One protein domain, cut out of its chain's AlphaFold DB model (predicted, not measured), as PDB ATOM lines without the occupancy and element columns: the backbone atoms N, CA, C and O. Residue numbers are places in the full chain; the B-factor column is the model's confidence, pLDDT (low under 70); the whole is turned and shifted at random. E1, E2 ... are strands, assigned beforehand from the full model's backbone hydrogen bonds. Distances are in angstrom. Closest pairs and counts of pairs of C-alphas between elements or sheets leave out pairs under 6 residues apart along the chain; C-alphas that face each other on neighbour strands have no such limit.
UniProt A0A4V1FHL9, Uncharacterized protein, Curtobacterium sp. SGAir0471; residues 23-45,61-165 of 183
ATOM      1  N   THR A  23      43.819  87.493 119.943       56.91
ATOM      2  CA  THR A  23      43.152  86.209 119.680       56.91
ATOM      3  C   THR A  23      42.617  85.655 120.995       56.91
ATOM      4  O   THR A  23      43.340  85.588 121.990       56.91
ATOM      5  N   VAL A  24      41.327  85.308 121.018       54.59
ATOM      6  CA  VAL A  24      40.687  84.623 122.149       54.59
ATOM      7  C   VAL A  24      40.728  83.130 121.870       54.59
ATOM      8  O   VAL A  24      40.306  82.687 120.804       54.59
ATOM      9  N   ALA A  25      41.266  82.364 122.810       58.19
ATOM     10  CA  ALA A  25      41.503  80.940 122.657       58.19
ATOM     11  C   ALA A  25      41.229  80.201 123.970       58.19
ATOM     12  O   ALA A  25      41.451  80.728 125.059       58.19
ATOM     13  N   ASN A  26      40.773  78.955 123.876       58.09
ATOM     14  CA  ASN A  26      40.842  78.027 125.003       58.09
ATOM     15  C   ASN A  26      42.262  77.427 125.041       58.09
ATOM     16  O   ASN A  26      42.938  77.392 124.017       58.09
ATOM     17  N   ALA A  27      42.723  76.910 126.182       57.81
ATOM     18  CA  ALA A  27      44.024  76.240 126.305       57.81
ATOM     19  C   ALA A  27      44.222  75.061 125.322       57.81
ATOM     20  O   ALA A  27      45.356  74.651 125.085       57.81
ATOM     21  N   ALA A  28      43.129  74.538 124.753       56.09
ATOM     22  CA  ALA A  28      43.116  73.510 123.713       56.09
ATOM     23  C   ALA A  28      43.196  74.059 122.270       56.09
ATOM     24  O   ALA A  28      43.027  73.298 121.318       56.09
ATOM     25  N   SER A  29      43.384  75.369 122.077       61.22
ATOM     26  CA  SER A  29      43.484  75.942 120.734       61.22
ATOM     27  C   SER A  29      44.719  75.425 119.986       61.22
ATOM     28  O   SER A  29      45.767  75.226 120.603       61.22
ATOM     29  N   PRO A  30      44.625  75.236 118.654       63.47
ATOM     30  CA  PRO A  30      45.746  74.760 117.855       63.47
ATOM     31  C   PRO A  30      46.943  75.708 117.941       63.47
ATOM     32  O   PRO A  30      46.784  76.926 117.804       63.47
ATOM     33  N   GLU A  31      48.147  75.143 118.056       67.19
ATOM     34  CA  GLU A  31      49.397  75.912 118.112       67.19
ATOM     35  C   GLU A  31      49.670  76.752 116.853       67.19
ATOM     36  O   GLU A  31      50.539  77.617 116.877       67.19
ATOM     37  N   ASP A  32      48.932  76.540 115.761       73.12
ATOM     38  CA  ASP A  32      49.163  77.192 114.466       73.12
ATOM     39  C   ASP A  32      48.195  78.338 114.151       73.12
ATOM     40  O   ASP A  32      48.238  78.911 113.063       73.12
ATOM     41  N   THR A  33      47.331  78.726 115.090       81.56
ATOM     42  CA  THR A  33      46.446  79.883 114.877       81.56
ATOM     43  C   THR A  33      47.183  81.179 115.212       81.56
ATOM     44  O   THR A  33      47.562  81.399 116.358       81.56
ATOM     45  N   TRP A  34      47.399  82.053 114.231       78.94
ATOM     46  CA  TRP A  34      48.108  83.327 114.409       78.94
ATOM     47  C   TRP A  34      47.173  84.516 114.203       78.94
ATOM     48  O   TRP A  34      46.268  84.464 113.373       78.94
ATOM     49  N   SER A  35      47.417  85.599 114.938       80.00
ATOM     50  CA  SER A  35      46.758  86.880 114.706       80.00
ATOM     51  C   SER A  35      47.107  87.444 113.326       80.00
ATOM     52  O   SER A  35      48.162  87.150 112.748       80.00
ATOM     53  N   GLU A  36      46.259  88.346 112.836       75.69
ATOM     54  CA  GLU A  36      46.587  89.164 111.673       75.69
ATOM     55  C   GLU A  36      47.868  89.979 111.943       75.69
ATOM     56  O   GLU A  36      48.025  90.515 113.052       75.69
ATOM     57  N   PRO A  37      48.809  90.053 110.981       76.31
ATOM     58  CA  PRO A  37      50.046  90.799 111.162       76.31
ATOM     59  C   PRO A  37      49.770  92.280 111.395       76.31
ATOM     60  O   PRO A  37      49.163  92.957 110.571       76.31
ATOM     61  N   GLN A  38      50.269  92.791 112.517       77.06
ATOM     62  CA  GLN A  38      50.286  94.218 112.820       77.06
ATOM     63  C   GLN A  38      51.637  94.793 112.410       77.06
ATOM     64  O   GLN A  38      52.646  94.094 112.504       77.06
ATOM     65  N   SER A  39      51.687  96.047 111.958       77.75
ATOM     66  CA  SER A  39      52.938  96.669 111.515       77.75
ATOM     67  C   SER A  39      53.182  98.030 112.154       77.75
ATOM     68  O   SER A  39      52.261  98.816 112.357       77.75
ATOM     69  N   VAL A  40      54.449  98.308 112.442       74.75
ATOM     70  CA  VAL A  40      54.949  99.613 112.869       74.75
ATOM     71  C   VAL A  40      56.039 100.037 111.898       74.75
ATOM     72  O   VAL A  40      56.904  99.243 111.534       74.75
ATOM     73  N   THR A  41      55.987 101.284 111.437       78.88
ATOM     74  CA  THR A  41      57.007 101.839 110.542       78.88
ATOM     75  C   THR A  41      57.668 103.030 111.202       78.88
ATOM     76  O   THR A  41      56.987 103.935 111.675       78.88
ATOM     77  N   PHE A  42      58.994 103.044 111.197       71.44
ATOM     78  CA  PHE A  42      59.794 104.144 111.714       71.44
ATOM     79  C   PHE A  42      60.912 104.499 110.736       71.44
ATOM     80  O   PHE A  42      61.292 103.713 109.861       71.44
ATOM     81  N   ASN A  43      61.420 105.720 110.869       70.81
ATOM     82  CA  ASN A  43      62.598 106.147 110.129       70.81
ATOM     83  C   ASN A  43      63.816 105.442 110.717       70.81
ATOM     84  O   ASN A  43      63.966 105.370 111.937       70.81
ATOM     85  N   ALA A  44      64.685 104.929 109.854       61.91
ATOM     86  CA  ALA A  44      65.929 104.346 110.307       61.91
ATOM     87  C   ALA A  44      66.762 105.398 111.060       61.91
ATOM     88  O   ALA A  44      66.807 106.557 110.628       61.91
ATOM     89  N   PRO A  45      67.440 105.018 112.155       54.72
ATOM     90  CA  PRO A  45      68.372 105.920 112.808       54.72
ATOM     91  C   PRO A  45      69.461 106.313 111.804       54.72
ATOM     92  O   PRO A  45      70.086 105.459 111.172       54.72
ATOM     93  N   SER A  61      65.587 106.329 104.893       67.31
ATOM     94  CA  SER A  61      65.183 104.917 104.817       67.31
ATOM     95  C   SER A  61      64.128 104.593 105.871       67.31
ATOM     96  O   SER A  61      64.237 105.018 107.024       67.31
ATOM     97  N   LYS A  62      63.122 103.808 105.483       77.62
ATOM     98  CA  LYS A  62      62.059 103.349 106.382       77.62
ATOM     99  C   LYS A  62      62.289 101.896 106.756       77.62
ATOM    100  O   LYS A  62      62.745 101.099 105.933       77.62
ATOM    101  N   ILE A  63      61.954 101.573 107.996       78.25
ATOM    102  CA  ILE A  63      61.980 100.214 108.518       78.25
ATOM    103  C   ILE A  63      60.572  99.899 108.991       78.25
ATOM    104  O   ILE A  63      60.026 100.594 109.847       78.25
ATOM    105  N   THR A  64      59.983  98.868 108.396       84.81
ATOM    106  CA  THR A  64      58.673  98.351 108.780       84.81
ATOM    107  C   THR A  64      58.882  97.055 109.533       84.81
ATOM    108  O   THR A  64      59.388  96.086 108.968       84.81
ATOM    109  N   CYS A  65      58.494  97.034 110.800       84.50
ATOM    110  CA  CYS A  65      58.463  95.821 111.595       84.50
ATOM    111  C   CYS A  65      57.037  95.297 111.694       84.50
ATOM    112  O   CYS A  65      56.100  96.069 111.878       84.50
ATOM    113  N   THR A  66      56.877  93.987 111.557       88.31
ATOM    114  CA  THR A  66      55.601  93.287 111.690       88.31
ATOM    115  C   THR A  66      55.614  92.406 112.926       88.31
ATOM    116  O   THR A  66      56.671  91.905 113.309       88.31
ATOM    117  N   VAL A  67      54.454  92.222 113.549       87.38
ATOM    118  CA  VAL A  67      54.264  91.347 114.704       87.38
ATOM    119  C   VAL A  67      52.984  90.540 114.569       87.38
ATOM    120  O   VAL A  67      51.941  91.050 114.160       87.38
ATOM    121  N   GLN A  68      53.076  89.270 114.932       88.12
ATOM    122  CA  GLN A  68      51.970  88.336 115.038       88.12
ATOM    123  C   GLN A  68      52.058  87.619 116.372       88.12
ATOM    124  O   GLN A  68      53.143  87.235 116.812       88.12
ATOM    125  N   THR A  69      50.905  87.401 116.989       87.69
ATOM    126  CA  THR A  69      50.803  86.618 118.218       87.69
ATOM    127  C   THR A  69      50.008  85.364 117.931       87.69
ATOM    128  O   THR A  69      48.953  85.403 117.303       87.69
ATOM    129  N   ASN A  70      50.543  84.235 118.350       88.00
ATOM    130  CA  ASN A  70      49.861  82.963 118.278       88.00
ATOM    131  C   ASN A  70      48.798  82.864 119.371       88.00
ATOM    132  O   ASN A  70      48.979  83.386 120.473       88.00
ATOM    133  N   SER A  71      47.717  82.157 119.067       84.12
ATOM    134  CA  SER A  71      46.726  81.746 120.049       84.12
ATOM    135  C   SER A  71      47.386  81.030 121.224       84.12
ATOM    136  O   SER A  71      48.289  80.206 121.061       84.12
ATOM    137  N   ALA A  72      46.922  81.364 122.423       89.50
ATOM    138  CA  ALA A  72      47.393  80.719 123.633       89.50
ATOM    139  C   ALA A  72      47.086  79.213 123.595       89.50
ATOM    140  O   ALA A  72      45.975  78.816 123.249       89.50
ATOM    141  N   HIS A  73      48.068  78.394 123.960       86.81
ATOM    142  CA  HIS A  73      47.977  76.934 123.952       86.81
ATOM    143  C   HIS A  73      48.788  76.352 125.107       86.81
ATOM    144  O   HIS A  73      49.717  76.984 125.622       86.81
ATOM    145  N   TYR A  74      48.426  75.150 125.541       90.12
ATOM    146  CA  TYR A  74      49.227  74.411 126.506       90.12
ATOM    147  C   TYR A  74      50.536  73.930 125.870       90.12
ATOM    148  O   TYR A  74      50.530  73.428 124.753       90.12
ATOM    149  N   SER A  75      51.649  74.051 126.595       88.69
ATOM    150  CA  SER A  75      52.940  73.491 126.199       88.69
ATOM    151  C   SER A  75      53.490  72.599 127.303       88.69
ATOM    152  O   SER A  75      53.622  73.035 128.450       88.69
ATOM    153  N   ASP A  76      53.873  71.374 126.942       88.31
ATOM    154  CA  ASP A  76      54.487  70.419 127.871       88.31
ATOM    155  C   ASP A  76      55.838  70.920 128.393       88.31
ATOM    156  O   ASP A  76      56.123  70.820 129.585       88.31
ATOM    157  N   GLY A  77      56.644  71.539 127.523       88.19
ATOM    158  CA  GLY A  77      57.975  72.045 127.876       88.19
ATOM    159  C   GLY A  77      57.955  73.196 128.887       88.19
ATOM    160  O   GLY A  77      58.881  73.329 129.679       88.19
ATOM    161  N   SER A  78      56.888  74.000 128.893       87.94
ATOM    162  CA  SER A  78      56.664  75.066 129.884       87.94
ATOM    163  C   SER A  78      55.679  74.662 130.980       87.94
ATOM    164  O   SER A  78      55.364  75.482 131.841       87.94
ATOM    165  N   ASN A  79      55.164  73.428 130.933       91.06
ATOM    166  CA  ASN A  79      54.188  72.872 131.860       91.06
ATOM    167  C   ASN A  79      53.048  73.870 132.161       91.06
ATOM    168  O   ASN A  79      52.841  74.290 133.299       91.06
ATOM    169  N   GLY A  80      52.365  74.354 131.123       92.94
ATOM    170  CA  GLY A  80      51.317  75.367 131.264       92.94
ATOM    171  C   GLY A  80      50.966  76.072 129.959       92.94
ATOM    172  O   GLY A  80      51.550  75.802 128.912       92.94
ATOM    173  N   VAL A  81      50.011  77.000 130.030       93.38
ATOM    174  CA  VAL A  81      49.593  77.803 128.876       93.38
ATOM    175  C   VAL A  81      50.622  78.882 128.571       93.38
ATOM    176  O   VAL A  81      51.018  79.645 129.461       93.38
ATOM    177  N   ILE A  82      51.017  78.937 127.302       94.00
ATOM    178  CA  ILE A  82      51.951  79.902 126.730       94.00
ATOM    179  C   ILE A  82      51.354  80.547 125.476       94.00
ATOM    180  O   ILE A  82      50.314  80.128 124.970       94.00
ATOM    181  N   ALA A  83      52.048  81.545 124.944       92.56
ATOM    182  CA  ALA A  83      51.853  82.031 123.587       92.56
ATOM    183  C   ALA A  83      53.201  82.370 122.942       92.56
ATOM    184  O   ALA A  83      54.217  82.533 123.622       92.56
ATOM    185  N   LYS A  84      53.211  82.476 121.614       93.69
ATOM    186  CA  LYS A  84      54.397  82.809 120.813       93.69
ATOM    187  C   LYS A  84      54.152  84.143 120.104       93.69
ATOM    188  O   LYS A  84      53.066  84.378 119.587       93.69
ATOM    189  N   ILE A  85      55.161  85.002 120.050       92.25
ATOM    190  CA  ILE A  85      55.185  86.225 119.246       92.25
ATOM    191  C   ILE A  85      56.191  86.010 118.123       92.25
ATOM    192  O   ILE A  85      57.360  85.737 118.397       92.25
ATOM    193  N   ARG A  86      55.762  86.165 116.872       94.44
ATOM    194  CA  ARG A  86      56.651  86.252 115.709       94.44
ATOM    195  C   ARG A  86      56.741  87.700 115.284       94.44
ATOM    196  O   ARG A  86      55.716  88.338 115.065       94.44
ATOM    197  N   ALA A  87      57.956  88.203 115.154       90.62
ATOM    198  CA  ALA A  87      58.200  89.530 114.624       90.62
ATOM    199  C   ALA A  87      59.262  89.486 113.529       90.62
ATOM    200  O   ALA A  87      60.131  88.617 113.537       90.62
ATOM    201  N   SER A  88      59.206  90.417 112.590       91.56
ATOM    202  CA  SER A  88      60.238  90.608 111.567       91.56
ATOM    203  C   SER A  88      60.333  92.080 111.208       91.56
ATOM    204  O   SER A  88      59.361  92.809 111.376       91.56
ATOM    205  N   CYS A  89      61.476  92.524 110.694       86.56
ATOM    206  CA  CYS A  89      61.649  93.887 110.204       86.56
ATOM    207  C   CYS A  89      62.143  93.871 108.761       86.56
ATOM    208  O   CYS A  89      62.948  93.023 108.386       86.56
ATOM    209  N   LYS A  90      61.673  94.819 107.949       87.25
ATOM    210  CA  LYS A  90      62.078  94.986 106.552       87.25
ATOM    211  C   LYS A  90      62.437  96.440 106.262       87.25
ATOM    212  O   LYS A  90      61.654  97.343 106.557       87.25
ATOM    213  N   GLY A  91      63.624  96.657 105.704       80.88
ATOM    214  CA  GLY A  91      64.128  97.971 105.303       80.88
ATOM    215  C   GLY A  91      63.875  98.264 103.824       80.88
ATOM    216  O   GLY A  91      63.797  97.349 103.006       80.88
ATOM    217  N   THR A  92      63.768  99.543 103.459       75.19
ATOM    218  CA  THR A  92      63.543  99.973 102.061       75.19
ATOM    219  C   THR A  92      64.821 100.176 101.241       75.19
ATOM    220  O   THR A  92      64.752 100.258 100.022       75.19
ATOM    221  N   CYS A  93      65.984 100.298 101.887       62.81
ATOM    222  CA  CYS A  93      67.241 100.719 101.252       62.81
ATOM    223  C   CYS A  93      68.035  99.602 100.557       62.81
ATOM    224  O   CYS A  93      69.070  99.896  99.969       62.81
ATOM    225  N   GLY A  94      67.650  98.327 100.702       53.97
ATOM    226  CA  GLY A  94      68.496  97.186 100.309       53.97
ATOM    227  C   GLY A  94      69.807  97.063 101.107       53.97
ATOM    228  O   GLY A  94      70.578  96.137 100.886       53.97
ATOM    229  N   CYS A  95      70.060  97.983 102.040       54.16
ATOM    230  CA  CYS A  95      71.084  97.862 103.059       54.16
ATOM    231  C   CYS A  95      70.593  96.882 104.142       54.16
ATOM    232  O   CYS A  95      69.392  96.845 104.409       54.16
ATOM    233  N   GLU A  96      71.487  96.075 104.729       58.03
ATOM    234  CA  GLU A  96      71.191  95.156 105.847       58.03
ATOM    235  C   GLU A  96      71.596  95.771 107.207       58.03
ATOM    236  O   GLU A  96      72.508  95.265 107.868       58.03
ATOM    237  N   PRO A  97      71.001  96.885 107.679       69.06
ATOM    238  CA  PRO A  97      71.157  97.248 109.071       69.06
ATOM    239  C   PRO A  97      70.440  96.228 109.957       69.06
ATOM    240  O   PRO A  97      69.456  95.584 109.586       69.06
ATOM    241  N   THR A  98      70.922  96.121 111.184       74.69
ATOM    242  CA  THR A  98      70.146  95.541 112.270       74.69
ATOM    243  C   THR A  98      69.457  96.647 113.056       74.69
ATOM    244  O   THR A  98      70.051  97.704 113.269       74.69
ATOM    245  N   VAL A  99      68.240  96.403 113.534       75.44
ATOM    246  CA  VAL A  99      67.515  97.313 114.434       75.44
ATOM    247  C   VAL A  99      67.209  96.655 115.763       75.44
ATOM    248  O   VAL A  99      66.855  95.480 115.805       75.44
ATOM    249  N   SER A 100      67.310  97.423 116.843       79.88
ATOM    250  CA  SER A 100      66.857  97.002 118.166       79.88
ATOM    251  C   SER A 100      65.398  97.403 118.356       79.88
ATOM    252  O   SER A 100      65.034  98.568 118.211       79.88
ATOM    253  N   VAL A 101      64.548  96.431 118.664       77.88
ATOM    254  CA  VAL A 101      63.114  96.631 118.893       77.88
ATOM    255  C   VAL A 101      62.739  95.924 120.185       77.88
ATOM    256  O   VAL A 101      63.094  94.762 120.401       77.88
ATOM    257  N   ARG A 102      62.030  96.627 121.059       85.38
ATOM    258  CA  ARG A 102      61.429  96.078 122.265       85.38
ATOM    259  C   ARG A 102      60.183  95.295 121.872       85.38
ATOM    260  O   ARG A 102      59.270  95.821 121.243       85.38
ATOM    261  N   VAL A 103      60.166  94.023 122.241       86.69
ATOM    262  CA  VAL A 103      59.058  93.093 122.040       86.69
ATOM    263  C   VAL A 103      58.387  92.884 123.386       86.69
ATOM    264  O   VAL A 103      59.009  92.368 124.319       86.69
ATOM    265  N   GLN A 104      57.119  93.266 123.483       90.31
ATOM    266  CA  GLN A 104      56.323  93.051 124.686       90.31
ATOM    267  C   GLN A 104      55.204  92.064 124.399       90.31
ATOM    268  O   GLN A 104      54.616  92.058 123.319       90.31
ATOM    269  N   GLY A 105      54.912  91.223 125.381       89.38
ATOM    270  CA  GLY A 105      53.860  90.228 125.302       89.38
ATOM    271  C   GLY A 105      53.067  90.160 126.589       89.38
ATOM    272  O   GLY A 105      53.633  90.260 127.680       89.38
ATOM    273  N   LEU A 106      51.763  89.951 126.463       91.44
ATOM    274  CA  LEU A 106      50.841  89.778 127.573       91.44
ATOM    275  C   LEU A 106      49.982  88.535 127.336       91.44
ATOM    276  O   LEU A 106      49.315  88.421 126.314       91.44
ATOM    277  N   LEU A 107      49.966  87.633 128.315       92.00
ATOM    278  CA  LEU A 107      49.007  86.539 128.410       92.00
ATOM    279  C   LEU A 107      48.009  86.887 129.509       92.00
ATOM    280  O   LEU A 107      48.391  87.156 130.657       92.00
ATOM    281  N   SER A 108      46.733  86.853 129.156       92.00
ATOM    282  CA  SER A 108      45.625  87.121 130.062       92.00
ATOM    283  C   SER A 108      44.689  85.925 130.138       92.00
ATOM    284  O   SER A 108      44.576  85.165 129.181       92.00
ATOM    285  N   TRP A 109      44.014  85.764 131.274       92.44
ATOM    286  CA  TRP A 109      43.129  84.636 131.551       92.44
ATOM    287  C   TRP A 109      41.780  85.088 132.108       92.44
ATOM    288  O   TRP A 109      41.700  86.070 132.854       92.44
ATOM    289  N   SER A 110      40.745  84.311 131.804       88.50
ATOM    290  CA  SER A 110      39.401  84.401 132.361       88.50
ATOM    291  C   SER A 110      38.837  82.999 132.614       88.50
ATOM    292  O   SER A 110      39.076  82.079 131.838       88.50
ATOM    293  N   SER A 111      38.037  82.819 133.666       87.38
ATOM    294  CA  SER A 111      37.281  81.576 133.883       87.38
ATOM    295  C   SER A 111      36.069  81.435 132.955       87.38
ATOM    296  O   SER A 111      35.521  80.344 132.836       87.38
ATOM    297  N   THR A 112      35.636  82.518 132.306       82.44
ATOM    298  CA  THR A 112      34.451  82.558 131.436       82.44
ATOM    299  C   THR A 112      34.778  83.148 130.070       82.44
ATOM    300  O   THR A 112      35.530  84.123 129.972       82.44
ATOM    301  N   GLU A 113      34.180  82.584 129.022       74.31
ATOM    302  CA  GLU A 113      34.223  83.154 127.677       74.31
ATOM    303  C   GLU A 113      33.233  84.307 127.626       74.31
ATOM    304  O   GLU A 113      32.023  84.100 127.668       74.31
ATOM    305  N   SER A 114      33.712  85.545 127.604       69.12
ATOM    306  CA  SER A 114      32.841  86.659 127.249       69.12
ATOM    307  C   SER A 114      33.661  87.901 126.921       69.12
ATOM    308  O   SER A 114      34.639  88.181 127.625       69.12
ATOM    309  N   PRO A 115      33.243  88.682 125.907       58.97
ATOM    310  CA  PRO A 115      33.869  89.960 125.575       58.97
ATOM    311  C   PRO A 115      33.725  91.000 126.701       58.97
ATOM    312  O   PRO A 115      34.443  91.993 126.713       58.97
ATOM    313  N   TYR A 116      32.831  90.763 127.669       59.78
ATOM    314  CA  TYR A 116      32.607  91.617 128.838       59.78
ATOM    315  C   TYR A 116      33.342  91.129 130.093       59.78
ATOM    316  O   TYR A 116      33.287  91.791 131.133       59.78
ATOM    317  N   THR A 117      34.013  89.971 130.038       68.25
ATOM    318  CA  THR A 117      34.752  89.481 131.204       68.25
ATOM    319  C   THR A 117      36.080  90.209 131.332       68.25
ATOM    320  O   THR A 117      36.815  90.393 130.362       68.25
ATOM    321  N   LYS A 118      36.427  90.584 132.564       80.94
ATOM    322  CA  LYS A 118      37.743  91.134 132.879       80.94
ATOM    323  C   LYS A 118      38.782  90.016 132.825       80.94
ATOM    324  O   LYS A 118      38.979  89.292 133.799       80.94
ATOM    325  N   TYR A 119      39.453  89.894 131.687       86.94
ATOM    326  CA  TYR A 119      40.677  89.113 131.589       86.94
ATOM    327  C   TYR A 119      41.727  89.711 132.526       86.94
ATOM    328  O   TYR A 119      42.008  90.910 132.482       86.94
ATOM    329  N   LYS A 120      42.313  88.879 133.390       91.12
ATOM    330  CA  LYS A 120      43.414  89.298 134.263       91.12
ATOM    331  C   LYS A 120      44.744  88.917 133.628       91.12
ATOM    332  O   LYS A 120      44.873  87.829 133.070       91.12
ATOM    333  N   LYS A 121      45.747  89.780 133.766       93.06
ATOM    334  CA  LYS A 121      47.132  89.472 133.396       93.06
ATOM    335  C   LYS A 121      47.639  88.274 134.201       93.06
ATOM    336  O   LYS A 121      47.538  88.287 135.428       93.06
ATOM    337  N   VAL A 122      48.228  87.285 133.529       94.75
ATOM    338  CA  VAL A 122      48.803  86.092 134.182       94.75
ATOM    339  C   VAL A 122      50.274  85.854 133.854       94.75
ATOM    340  O   VAL A 122      51.004  85.345 134.708       94.75
ATOM    341  N   ARG A 123      50.735  86.243 132.659       95.62
ATOM    342  CA  ARG A 123      52.152  86.208 132.260       95.62
ATOM    343  C   ARG A 123      52.473  87.366 131.326       95.62
ATOM    344  O   ARG A 123      51.589  87.888 130.651       95.62
ATOM    345  N   THR A 124      53.743  87.742 131.276       94.44
ATOM    346  CA  THR A 124      54.258  88.753 130.353       94.44
ATOM    347  C   THR A 124      55.628  88.358 129.831       94.44
ATOM    348  O   THR A 124      56.320  87.540 130.437       94.44
ATOM    349  N   THR A 125      56.028  88.987 128.735       93.62
ATOM    350  CA  THR A 125      57.425  89.075 128.318       93.62
ATOM    351  C   THR A 125      57.727  90.523 127.956       93.62
ATOM    352  O   THR A 125      56.848  91.229 127.466       93.62
ATOM    353  N   ASP A 126      58.952  90.964 128.200       92.25
ATOM    354  CA  ASP A 126      59.419  92.294 127.823       92.25
ATOM    355  C   ASP A 126      60.915  92.199 127.532       92.25
ATOM    356  O   ASP A 126      61.715  91.937 128.430       92.25
ATOM    357  N   THR A 127      61.289  92.263 126.257       87.31
ATOM    358  CA  THR A 127      62.667  91.995 125.834       87.31
ATOM    359  C   THR A 127      63.039  92.816 124.615       87.31
ATOM    360  O   THR A 127      62.273  92.917 123.661       87.31
ATOM    361  N   THR A 128      64.247  93.372 124.609       86.31
ATOM    362  CA  THR A 128      64.822  93.982 123.409       86.31
ATOM    363  C   THR A 128      65.433  92.904 122.525       86.31
ATOM    364  O   THR A 128      66.213  92.066 122.985       86.31
ATOM    365  N   LYS A 129      65.078  92.920 121.240       84.38
ATOM    366  CA  LYS A 129      65.591  92.008 120.219       84.38
ATOM    367  C   LYS A 129      66.224  92.793 119.085       84.38
ATOM    368  O   LYS A 129      65.710  93.826 118.667       84.38
ATOM    369  N   THR A 130      67.324  92.261 118.571       84.69
ATOM    370  CA  THR A 130      67.968  92.765 117.365       84.69
ATOM    371  C   THR A 130      67.415  92.016 116.160       84.69
ATOM    372  O   THR A 130      67.520  90.792 116.083       84.69
ATOM    373  N   PHE A 131      66.824  92.748 115.223       83.06
ATOM    374  CA  PHE A 131      66.269  92.220 113.983       83.06
ATOM    375  C   PHE A 131      67.160  92.600 112.817       83.06
ATOM    376  O   PHE A 131      67.543  93.763 112.683       83.06
ATOM    377  N   LYS A 132      67.425  91.643 111.931       84.50
ATOM    378  CA  LYS A 132      67.845  91.974 110.571       84.50
ATOM    379  C   LYS A 132      66.681  92.642 109.844       84.50
ATOM    380  O   LYS A 132      65.526  92.270 110.054       84.50
ATOM    381  N   THR A 133      66.968  93.618 108.986       83.31
ATOM    382  CA  THR A 133      65.940  94.280 108.166       83.31
ATOM    383  C   THR A 133      65.698  93.587 106.819       83.31
ATOM    384  O   THR A 133      65.259  94.230 105.864       83.31
ATOM    385  N   ASP A 134      65.995  92.292 106.726       86.00
ATOM    386  CA  ASP A 134      65.822  91.436 105.543       86.00
ATOM    387  C   ASP A 134      64.462  90.702 105.528       86.00
ATOM    388  O   ASP A 134      64.122  90.019 104.563       86.00
ATOM    389  N   GLY A 135      63.648  90.875 106.574       88.06
ATOM    390  CA  GLY A 135      62.379  90.174 106.766       88.06
ATOM    391  C   GLY A 135      62.491  88.868 107.556       88.06
ATOM    392  O   GLY A 135      61.464  88.214 107.761       88.06
ATOM    393  N   THR A 136      63.681  88.495 108.038       91.00
ATOM    394  CA  THR A 136      63.874  87.316 108.891       91.00
ATOM    395  C   THR A 136      63.002  87.409 110.140       91.00
ATOM    396  O   THR A 136      62.967  88.431 110.831       91.00
ATOM    397  N   GLN A 137      62.289  86.322 110.437       93.75
ATOM    398  CA  GLN A 137      61.433  86.233 111.613       93.75
ATOM    399  C   GLN A 137      62.230  85.854 112.863       93.75
ATOM    400  O   GLN A 137      63.041  84.930 112.854       93.75
ATOM    401  N   VAL A 138      61.923  86.525 113.967       92.88
ATOM    402  CA  VAL A 138      62.373  86.186 115.316       92.88
ATOM    403  C   VAL A 138      61.151  85.793 116.135       92.88
ATOM    404  O   VAL A 138      60.131  86.484 116.122       92.88
ATOM    405  N   THR A 139      61.262  84.683 116.866       94.88
ATOM    406  CA  THR A 139      60.215  84.223 117.785       94.88
ATOM    407  C   THR A 139      60.581  84.571 119.227       94.88
ATOM    408  O   THR A 139      61.710  84.350 119.664       94.88
ATOM    409  N   THR A 140      59.617  85.106 119.971       93.56
ATOM    410  CA  THR A 140      59.678  85.335 121.422       93.56
ATOM    411  C   THR A 140      58.495  84.628 122.086       93.56
ATOM    412  O   THR A 140      57.469  84.414 121.448       93.56
ATOM    413  N   TYR A 141      58.623  84.243 123.354       94.31
ATOM    414  CA  TYR A 141      57.608  83.475 124.084       94.31
ATOM    415  C   TYR A 141      56.951  84.316 125.180       94.31
ATOM    416  O   TYR A 141      57.578  85.226 125.723       94.31
ATOM    417  N   ILE A 142      55.698  83.992 125.505       93.50
ATOM    418  CA  ILE A 142      54.963  84.501 126.664       93.50
ATOM    419  C   ILE A 142      54.564  83.296 127.533       93.50
ATOM    420  O   ILE A 142      53.735  82.502 127.093       93.50
ATOM    421  N   PRO A 143      55.085  83.157 128.763       93.88
ATOM    422  CA  PRO A 143      56.164  83.952 129.344       93.88
ATOM    423  C   PRO A 143      57.499  83.718 128.631       93.88
ATOM    424  O   PRO A 143      57.620  82.862 127.757       93.88
ATOM    425  N   GLN A 144      58.505  84.499 129.017       91.38
ATOM    426  CA  GLN A 144      59.858  84.358 128.496       91.38
ATOM    427  C   GLN A 144      60.368  82.912 128.619       91.38
ATOM    428  O   GLN A 144      60.070  82.213 129.585       91.38
ATOM    429  N   LEU A 145      61.163  82.474 127.637       88.19
ATOM    430  CA  LEU A 145      61.749  81.133 127.610       88.19
ATOM    431  C   LEU A 145      62.464  80.807 128.935       88.19
ATOM    432  O   LEU A 145      63.215  81.633 129.453       88.19
ATOM    433  N   GLY A 146      62.230  79.601 129.455       88.50
ATOM    434  CA  GLY A 146      62.739  79.153 130.756       88.50
ATOM    435  C   GLY A 146      61.827  79.477 131.942       88.50
ATOM    436  O   GLY A 146      62.166  79.132 133.067       88.50
ATOM    437  N   GLN A 147      60.680  80.122 131.710       91.38
ATOM    438  CA  GLN A 147      59.643  80.334 132.720       91.38
ATOM    439  C   GLN A 147      58.478  79.362 132.519       91.38
ATOM    440  O   GLN A 147      58.102  79.045 131.387       91.38
ATOM    441  N   ASP A 148      57.862  78.958 133.627       92.06
ATOM    442  CA  ASP A 148      56.652  78.141 133.604       92.06
ATOM    443  C   ASP A 148      55.465  78.914 133.016       92.06
ATOM    444  O   ASP A 148      55.200  80.080 133.355       92.06
ATOM    445  N   GLY A 149      54.677  78.215 132.201       92.75
ATOM    446  CA  GLY A 149      53.389  78.690 131.714       92.75
ATOM    447  C   GLY A 149      52.393  78.943 132.851       92.75
ATOM    448  O   GLY A 149      52.674  78.765 134.042       92.75
ATOM    449  N   TYR A 150      51.193  79.398 132.498       93.50
ATOM    450  CA  TYR A 150      50.118  79.562 133.479       93.50
ATOM    451  C   TYR A 150      49.193  78.342 133.487       93.50
ATOM    452  O   TYR A 150      48.766  77.879 132.432       93.50
ATOM    453  N   ARG A 151      48.870  77.820 134.676       92.38
ATOM    454  CA  ARG A 151      48.022  76.631 134.841       92.38
ATOM    455  C   ARG A 151      46.682  77.007 135.449       92.38
ATOM    456  O   ARG A 151      46.562  77.162 136.661       92.38
ATOM    457  N   ALA A 152      45.676  77.135 134.600       88.44
ATOM    458  CA  ALA A 152      44.283  77.181 135.014       88.44
ATOM    459  C   ALA A 152      43.380  76.728 133.867       88.44
ATOM    460  O   ALA A 152      43.687  76.935 132.694       88.44
ATOM    461  N   ASN A 153      42.220  76.177 134.194       86.81
ATOM    462  CA  ASN A 153      41.191  75.944 133.187       86.81
ATOM    463  C   ASN A 153      40.499  77.270 132.863       86.81
ATOM    464  O   ASN A 153      40.178  78.036 133.774       86.81
ATOM    465  N   GLY A 154      40.298  77.567 131.582       87.25
ATOM    466  CA  GLY A 154      39.586  78.766 131.151       87.25
ATOM    467  C   GLY A 154      40.046  79.291 129.801       87.25
ATOM    468  O   GLY A 154      40.641  78.579 128.995       87.25
ATOM    469  N   TRP A 155      39.749  80.564 129.590       86.12
ATOM    470  CA  TRP A 155      39.934  81.286 128.345       86.12
ATOM    471  C   TRP A 155      41.144  82.181 128.443       86.12
ATOM    472  O   TRP A 155      41.382  82.825 129.468       86.12
ATOM    473  N   TYR A 156      41.893  82.230 127.359       88.62
ATOM    474  CA  TYR A 156      43.166  82.901 127.279       88.62
ATOM    475  C   TYR A 156      43.178  83.872 126.112       88.62
ATOM    476  O   TYR A 156      42.664  83.588 125.032       88.62
ATOM    477  N   ILE A 157      43.796  85.024 126.345       87.75
ATOM    478  CA  ILE A 157      44.104  85.997 125.301       87.75
ATOM    479  C   ILE A 157      45.587  86.287 125.370       87.75
ATOM    480  O   ILE A 157      46.110  86.608 126.440       87.75
ATOM    481  N   ALA A 158      46.245  86.202 124.223       88.88
ATOM    482  CA  ALA A 158      47.617  86.636 124.065       88.88
ATOM    483  C   ALA A 158      47.668  87.877 123.173       88.88
ATOM    484  O   ALA A 158      46.981  87.953 122.155       88.88
ATOM    485  N   THR A 159      48.494  88.844 123.558       86.94
ATOM    486  CA  THR A 159      48.822  90.010 122.736       86.94
ATOM    487  C   THR A 159      50.326  90.208 122.681       86.94
ATOM    488  O   THR A 159      51.049  89.893 123.629       86.94
ATOM    489  N   GLY A 160      50.782  90.752 121.560       86.94
ATOM    490  CA  GLY A 160      52.168  91.112 121.310       86.94
ATOM    491  C   GLY A 160      52.243  92.500 120.693       86.94
ATOM    492  O   GLY A 160      51.430  92.847 119.834       86.94
ATOM    493  N   THR A 161      53.209  93.294 121.137       85.06
ATOM    494  CA  THR A 161      53.472  94.641 120.628       85.06
ATOM    495  C   THR A 161      54.959  94.829 120.360       85.06
ATOM    496  O   THR A 161      55.814  94.141 120.927       85.06
ATOM    497  N   LEU A 162      55.254  95.766 119.462       81.19
ATOM    498  CA  LEU A 162      56.603  96.217 119.156       81.19
ATOM    499  C   LEU A 162      56.719  97.698 119.477       81.19
ATOM    500  O   LEU A 162      55.825  98.475 119.147       81.19
ATOM    501  N   ASP A 163      57.846  98.067 120.060       78.31
ATOM    502  CA  ASP A 163      58.229  99.445 120.335       78.31
ATOM    503  C   ASP A 163      59.700  99.613 119.921       78.31
ATOM    504  O   ASP A 163      60.514  98.749 120.259       78.31
ATOM    505  N   PRO A 164      60.091 100.631 119.138       64.62
ATOM    506  CA  PRO A 164      61.498 100.873 118.835       64.62
ATOM    507  C   PRO A 164      62.300 101.015 120.137       64.62
ATOM    508  O   PRO A 164      62.097 101.959 120.897       64.62
ATOM    509  N   ALA A 165      63.210 100.077 120.415       55.09
ATOM    510  CA  ALA A 165      64.069 100.195 121.587       55.09
ATOM    511  C   ALA A 165      65.087 101.301 121.291       55.09
ATOM    512  O   ALA A 165      65.839 101.190 120.324       55.09
TER     513      ALA A 165
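This is residues 23 to 45 and 61 to 165 of the 183 residues of an uncharacterized protein of Curtobacterium sp. SGAir0471 (UniProt A0A4V1FHL9). Two strongly twisted antiparallel sheets face each other in a long, narrow sandwich: E2, E3, E5 and E8, with short E4 beside one end of E5, make one layer, and E9, E6 and E7, with short E1 beside one end of E9, make the other. The 128 printed residues hold no named helix and nine strands, E1 to E9 along the chain. The first sheet is branched at E5; the second runs E1 - E9 - E6 - E7; the class is all strand. The whole is compact, with a radius of gyration of the C-alphas of 15.5 A, and elongated, spanning 48 by 31 by 23 A.

In the branched sheet, E5 (residues 80 to 91) has three antiparallel neighbours. E3 (62 to 69) and E4 (73 to 75) lie on one side of it, beside residues 84 to 91 and 80 to 82, and E8 (134 to 142) on the other side. N 66 and O 88 are 2.8 A apart, N 75 and O 80 are 2.9 A apart, and N 85 and O 140 are 2.8 A apart. E4 and E5 form a hairpin. E2 (38 to 43) is an edge strand antiparallel to E3, with N 40 and O 65 2.8 A apart. In the other sheet, E6 (98 to 110) and E7 (120 to 132) form a hairpin, with N 103 and O 127 2.8 A apart. E9 (155 to 164) is antiparallel to E6, with N 106 and O 159 2.9 A apart, and to the edge strand E1 (23 to 26), with N 156 and O 25 2.8 A apart. E7 bends by 54 degrees at residue 128. Between the sheets, the closest C-alphas of E3 and E9 are those of Thr 69 and Gly 160, 5.6 A apart; those of E5 and E7 are Cys 89 and Phe 131, 6.2 A; those of E7 and E8 are Thr 125 and Ile 142, 5.5 A. E2 and E7 are apart.

E1 begins at C-alpha 23, (43.152, 86.209, 119.680). From first to last C-alpha, E6 measures 38.4 A, E5 36.7 A, E7 34.1 A, E9 30.6 A, E8 24.7 A, E3 23.4 A and E2 17.4 A; E1 and E4 are shorter. E5 begins at (51.317, 75.367, 131.264), and E9 ends at C-alpha 164, (61.498, 100.873, 118.835).

The C-alphas farthest apart, of Cys 95 and Thr 112, are 48.8 A apart. Residues 46 to 60 are not printed, and C-alphas 45 and 61 are 8.7 A apart across this cut. The links E1 to E2 and E8 to E9 are long. Mean pLDDT of the printed part is 82.0; residues 23 to 31, 44 to 45, 61, 93 to 97, 114 to 117 and 164 to 165 are under 70.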